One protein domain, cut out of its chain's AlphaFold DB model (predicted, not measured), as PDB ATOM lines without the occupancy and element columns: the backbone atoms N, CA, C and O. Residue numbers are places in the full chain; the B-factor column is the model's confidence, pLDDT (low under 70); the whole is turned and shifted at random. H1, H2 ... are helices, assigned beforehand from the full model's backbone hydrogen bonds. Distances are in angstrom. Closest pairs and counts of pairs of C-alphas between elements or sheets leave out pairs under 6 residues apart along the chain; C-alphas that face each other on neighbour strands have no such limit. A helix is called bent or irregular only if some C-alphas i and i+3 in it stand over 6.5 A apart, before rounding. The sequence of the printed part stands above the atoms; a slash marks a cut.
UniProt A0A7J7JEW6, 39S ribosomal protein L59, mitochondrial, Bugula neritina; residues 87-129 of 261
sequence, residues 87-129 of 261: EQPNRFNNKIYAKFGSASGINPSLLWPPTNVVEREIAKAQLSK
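Overview. This is residues 87 to 129 of the 261 residues of the protein "39S ribosomal protein L59, mitochondrial" of Bugula neritina (UniProt A0A7J7JEW6). A small body of two helices, the irregular H1 with the short H2 near it, continues into an arm: residues 118 to 129, mostly H3, stick out and give the elongated shape its length. The printed part has 43 residues with three named helices, H1, H2 and H3 in chain order, and no named strand; the class is all helix. It is only just loose, close to extended, with a radius of gyration of the C-alphas of 13.4 A and spans of 42 by 15 by 14 A.

Arrangement. H1, residues 91 to 104, and H2, residues 108 to 111, are close but not clearly touching; their closest C-alphas, of Asn 94 and Leu 111, are 5.8 A apart. H3, residues 115 to 127, is apart from both. O i to N i+4 pairs are within hydrogen-bond range in 7 of 10 cases in H1 and 8 of 9 in H3; H2 is too short for such a pair.

Along the chain. H1 begins at C-alpha 91 (-3.868, 12.413, 24.709) and measures 14.4 A; it is irregular, with C-alphas 99 and 102 9.5 A apart. H3 measures 18.3 A and ends at C-alpha 127 (-8.798, 37.817, 27.466).

Size, cuts and confidence. The C-alphas farthest apart, of Ala 103 and Lys 129, are 43.0 A apart. The printed part has no cut, and both links are tight. Residues 87 to 89 have pLDDT under 70.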
ATOM      1  N   GLU A  87      -3.308  20.052  18.689       59.09
ATOM      2  CA  GLU A  87      -4.035  20.589  19.840       59.09
ATOM      3  C   GLU A  87      -3.821  19.790  21.133       59.09
ATOM      4  O   GLU A  87      -4.080  20.315  22.213       59.09
ATOM      5  N   GLN A  88      -3.382  18.525  21.060       62.41
ATOM      6  CA  GLN A  88      -3.322  17.628  22.222       62.41
ATOM      7  C   GLN A  88      -2.116  16.676  22.139       62.41
ATOM      8  O   GLN A  88      -2.289  15.494  21.819       62.41
ATOM      9  N   PRO A  89      -0.896  17.145  22.467       63.25
ATOM     10  CA  PRO A  89       0.334  16.412  22.167       63.25
ATOM     11  C   PRO A  89       0.441  15.038  22.855       63.25
ATOM     12  O   PRO A  89       1.176  14.181  22.373       63.25
ATOM     13  N   ASN A  90      -0.322  14.771  23.929       75.19
ATOM     14  CA  ASN A  90      -0.155  13.571  24.764       75.19
ATOM     15  C   ASN A  90      -1.453  12.815  25.110       75.19
ATOM     16  O   ASN A  90      -1.456  11.963  25.997       75.19
ATOM     17  N   ARG A  91      -2.563  13.039  24.387       82.12
ATOM     18  CA  ARG A  91      -3.868  12.413  24.709       82.12
ATOM     19  C   ARG A  91      -3.813  10.882  24.798       82.12
ATOM     20  O   ARG A  91      -4.507  10.283  25.618       82.12
ATOM     21  N   PHE A  92      -3.030  10.245  23.933       83.62
ATOM     22  CA  PHE A  92      -2.854   8.791  23.919       83.62
ATOM     23  C   PHE A  92      -2.061   8.301  25.139       83.62
ATOM     24  O   PHE A  92      -2.514   7.396  25.840       83.62
ATOM     25  N   ASN A  93      -0.948   8.966  25.450       84.81
ATOM     26  CA  ASN A  93      -0.100   8.654  26.600       84.81
ATOM     27  C   ASN A  93      -0.863   8.845  27.919       84.81
ATOM     28  O   ASN A  93      -0.836   7.962  28.772       84.81
ATOM     29  N   ASN A  94      -1.657   9.915  28.030       87.00
ATOM     30  CA  ASN A  94      -2.515  10.174  29.189       87.00
ATOM     31  C   ASN A  94      -3.534   9.048  29.405       87.00
ATOM     32  O   ASN A  94      -3.766   8.627  30.535       87.00
ATOM     33  N   LYS A  95      -4.115   8.507  28.325       87.94
ATOM     34  CA  LYS A  95      -5.066   7.387  28.406       87.94
ATOM     35  C   LYS A  95      -4.410   6.079  28.839       87.94
ATOM     36  O   LYS A  95      -5.036   5.313  29.565       87.94
ATOM     37  N   ILE A  96      -3.200   5.794  28.362       87.31
ATOM     38  CA  ILE A  96      -2.469   4.580  28.745       87.31
ATOM     39  C   ILE A  96      -2.022   4.684  30.202       87.31
ATOM     40  O   ILE A  96      -2.284   3.764  30.975       87.31
ATOM     41  N   TYR A  97      -1.437   5.816  30.595       90.94
ATOM     42  CA  TYR A  97      -1.007   6.047  31.971       90.94
ATOM     43  C   TYR A  97      -2.188   6.021  32.952       90.94
ATOM     44  O   TYR A  97      -2.094   5.401  34.003       90.94
ATOM     45  N   ALA A  98      -3.349   6.579  32.592       91.62
ATOM     46  CA  ALA A  98      -4.552   6.489  33.426       91.62
ATOM     47  C   ALA A  98      -5.068   5.047  33.618       91.62
ATOM     48  O   ALA A  98      -5.705   4.759  34.626       91.62
ATOM     49  N   LYS A  99      -4.823   4.141  32.659       89.19
ATOM     50  CA  LYS A  99      -5.274   2.738  32.724       89.19
ATOM     51  C   LYS A  99      -4.301   1.818  33.450       89.19
ATOM     52  O   LYS A  99      -4.740   0.910  34.146       89.19
ATOM     53  N   PHE A 100      -3.006   2.012  33.228       88.50
ATOM     54  CA  PHE A 100      -1.963   1.085  33.674       88.50
ATOM     55  C   PHE A 100      -1.000   1.708  34.695       88.50
ATOM     56  O   PHE A 100      -0.129   1.018  35.213       88.50
ATOM     57  N   GLY A 101      -1.143   2.999  35.004       89.19
ATOM     58  CA  GLY A 101      -0.295   3.708  35.956       89.19
ATOM     59  C   GLY A 101       1.177   3.712  35.548       89.19
ATOM     60  O   GLY A 101       1.521   3.716  34.363       89.19
ATOM     61  N   SER A 102       2.056   3.657  36.548       88.50
ATOM     62  CA  SER A 102       3.510   3.586  36.364       88.50
ATOM     63  C   SER A 102       3.966   2.340  35.605       88.50
ATOM     64  O   SER A 102       4.995   2.392  34.936       88.50
ATOM     65  N   ALA A 103       3.179   1.254  35.625       88.56
ATOM     66  CA  ALA A 103       3.501   0.039  34.882       88.56
ATOM     67  C   ALA A 103       3.592   0.304  33.371       88.56
ATOM     68  O   ALA A 103       4.340  -0.371  32.682       88.56
ATOM     69  N   SER A 104       2.908   1.334  32.854       84.75
ATOM     70  CA  SER A 104       2.972   1.714  31.436       84.75
ATOM     71  C   SER A 104       4.346   2.186  30.945       84.75
ATOM     72  O   SER A 104       4.522   2.326  29.736       84.75
ATOM     73  N   GLY A 105       5.290   2.489  31.845       86.75
ATOM     74  CA  GLY A 105       6.611   3.013  31.483       86.75
ATOM     75  C   GLY A 105       6.592   4.439  30.914       86.75
ATOM     76  O   GLY A 105       7.606   4.916  30.413       86.75
ATOM     77  N   ILE A 106       5.450   5.135  30.969       87.94
ATOM     78  CA  ILE A 106       5.325   6.524  30.512       87.94
ATOM     79  C   ILE A 106       5.796   7.463  31.623       87.94
ATOM     80  O   ILE A 106       5.309   7.397  32.754       87.94
ATOM     81  N   ASN A 107       6.692   8.391  31.283       88.62
ATOM     82  CA  ASN A 107       7.152   9.416  32.215       88.62
ATOM     83  C   ASN A 107       5.991  10.349  32.616       88.62
ATOM     84  O   ASN A 107       5.419  11.006  31.740       88.62
ATOM     85  N   PRO A 108       5.669  10.493  33.917       89.94
ATOM     86  CA  PRO A 108       4.547  11.320  34.371       89.94
ATOM     87  C   PRO A 108       4.728  12.810  34.043       89.94
ATOM     88  O   PRO A 108       3.748  13.527  33.862       89.94
ATOM     89  N   SER A 109       5.972  13.275  33.888       89.56
ATOM     90  CA  SER A 109       6.276  14.650  33.475       89.56
ATOM     91  C   SER A 109       5.741  14.994  32.080       89.56
ATOM     92  O   SER A 109       5.446  16.156  31.824       89.56
ATOM     93  N   LEU A 110       5.592  14.009  31.185       86.19
ATOM     94  CA  LEU A 110       5.057  14.219  29.833       86.19
ATOM     95  C   LEU A 110       3.528  14.360  29.816       86.19
ATOM     96  O   LEU A 110       2.956  14.724  28.794       86.19
ATOM     97  N   LEU A 111       2.851  14.033  30.918       86.44
ATOM     98  CA  LEU A 111       1.391  14.112  31.004       86.44
ATOM     99  C   LEU A 111       0.913  15.555  31.179       86.44
ATOM    100  O   LEU A 111      -0.213  15.880  30.793       86.44
ATOM    101  N   TRP A 112       1.775  16.405  31.736       88.56
ATOM    102  CA  TRP A 112       1.539  17.835  31.835       88.56
ATOM    103  C   TRP A 112       1.605  18.490  30.448       88.56
ATOM    104  O   TRP A 112       2.407  18.078  29.603       88.56
ATOM    105  N   PRO A 113       0.748  19.490  30.177       88.81
ATOM    106  CA  PRO A 113       0.815  20.243  28.936       88.81
ATOM    107  C   PRO A 113       2.174  20.949  28.805       88.81
ATOM    108  O   PRO A 113       2.742  21.386  29.808       88.81
ATOM    109  N   PRO A 114       2.700  21.095  27.577       87.75
ATOM    110  CA  PRO A 114       3.910  21.876  27.358       87.75
ATOM    111  C   PRO A 114       3.650  23.356  27.663       87.75
ATOM    112  O   PRO A 114       2.520  23.836  27.540       87.75
ATOM    113  N   THR A 115       4.712  24.094  27.986       89.69
ATOM    114  CA  THR A 115       4.678  25.531  28.326       89.69
ATOM    115  C   THR A 115       3.879  26.356  27.314       89.69
ATOM    116  O   THR A 115       2.980  27.097  27.696       89.69
ATOM    117  N   ASN A 116       4.074  26.107  26.016       88.88
ATOM    118  CA  ASN A 116       3.365  26.799  24.932       88.88
ATOM    119  C   ASN A 116       1.833  26.621  24.977       88.88
ATOM    120  O   ASN A 116       1.088  27.431  24.429       88.88
ATOM    121  N   VAL A 117       1.321  25.514  25.525       88.19
ATOM    122  CA  VAL A 117      -0.130  25.295  25.691       88.19
ATOM    123  C   VAL A 117      -0.627  26.031  26.932       88.19
ATOM    124  O   VAL A 117      -1.650  26.703  26.854       88.19
ATOM    125  N   VAL A 118       0.134  25.975  28.027       91.25
ATOM    126  CA  VAL A 118      -0.186  26.671  29.281       91.25
ATOM    127  C   VAL A 118      -0.255  28.184  29.072       91.25
ATOM    128  O   VAL A 118      -1.237  28.813  29.454       91.25
ATOM    129  N   GLU A 119       0.726  28.773  28.391       92.81
ATOM    130  CA  GLU A 119       0.743  30.207  28.071       92.81
ATOM    131  C   GLU A 119      -0.461  30.619  27.216       92.81
ATOM    132  O   GLU A 119      -1.098  31.640  27.478       92.81
ATOM    133  N   ARG A 120      -0.839  29.788  26.235       90.81
ATOM    134  CA  ARG A 120      -2.043  30.013  25.420       90.81
ATOM    135  C   ARG A 120      -3.321  29.955  26.254       90.81
ATOM    136  O   ARG A 120      -4.244  30.723  25.994       90.81
ATOM    137  N   GLU A 121      -3.410  29.056  27.226       89.06
ATOM    138  CA  GLU A 121      -4.561  28.963  28.131       89.06
ATOM    139  C   GLU A 121      -4.629  30.149  29.100       89.06
ATOM    140  O   GLU A 121      -5.710  30.705  29.298       89.06
ATOM    141  N   ILE A 122      -3.488  30.603  29.623       92.94
ATOM    142  CA  ILE A 122      -3.395  31.805  30.463       92.94
ATOM    143  C   ILE A 122      -3.812  33.046  29.669       92.94
ATOM    144  O   ILE A 122      -4.650  33.813  30.140       92.94
ATOM    145  N   ALA A 123      -3.311  33.217  28.442       90.81
ATOM    146  CA  ALA A 123      -3.691  34.333  27.577       90.81
ATOM    147  C   ALA A 123      -5.200  34.332  27.264       90.81
ATOM    148  O   ALA A 123      -5.851  35.376  27.303       90.81
ATOM    149  N   LYS A 124      -5.799  33.155  27.024       88.56
ATOM    150  CA  LYS A 124      -7.258  33.012  26.857       88.56
ATOM    151  C   LYS A 124      -8.027  33.383  28.125       88.56
ATOM    152  O   LYS A 124      -9.081  34.010  28.035       88.56
ATOM    153  N   ALA A 125      -7.524  32.994  29.295       88.12
ATOM    154  CA  ALA A 125      -8.139  33.333  30.573       88.12
ATOM    155  C   ALA A 125      -8.066  34.841  30.861       88.12
ATOM    156  O   ALA A 125      -9.042  35.397  31.351       88.12
ATOM    157  N   GLN A 126      -6.960  35.499  30.502       88.25
ATOM    158  CA  GLN A 126      -6.776  36.950  30.625       88.25
ATOM    159  C   GLN A 126      -7.639  37.749  29.640       88.25
ATOM    160  O   GLN A 126      -8.117  38.824  29.981       88.25
ATOM    161  N   LEU A 127      -7.875  37.217  28.435       87.44
ATOM    162  CA  LEU A 127      -8.798  37.817  27.466       87.44
ATOM    163  C   LEU A 127     -10.252  37.802  27.969       87.44
ATOM    164  O   LEU A 127     -11.065  38.647  27.592       87.44
ATOM    165  N   SER A 128     -10.596  36.830  28.818       86.06
ATOM    166  CA  SER A 128     -11.900  36.771  29.468       86.06
ATOM    167  C   SER A 128     -11.978  37.781  30.608       86.06
ATOM    168  O   SER A 128     -11.101  37.840  31.468       86.06
ATOM    169  N   LYS A 129     -13.075  38.544  30.666       85.81
ATOM    170  CA  LYS A 129     -13.275  39.530  31.732       85.81
ATOM    171  C   LYS A 129     -13.234  38.864  33.115       85.81
ATOM    172  O   LYS A 129     -13.906  37.834  33.322       85.81
TER     173      LYS A 129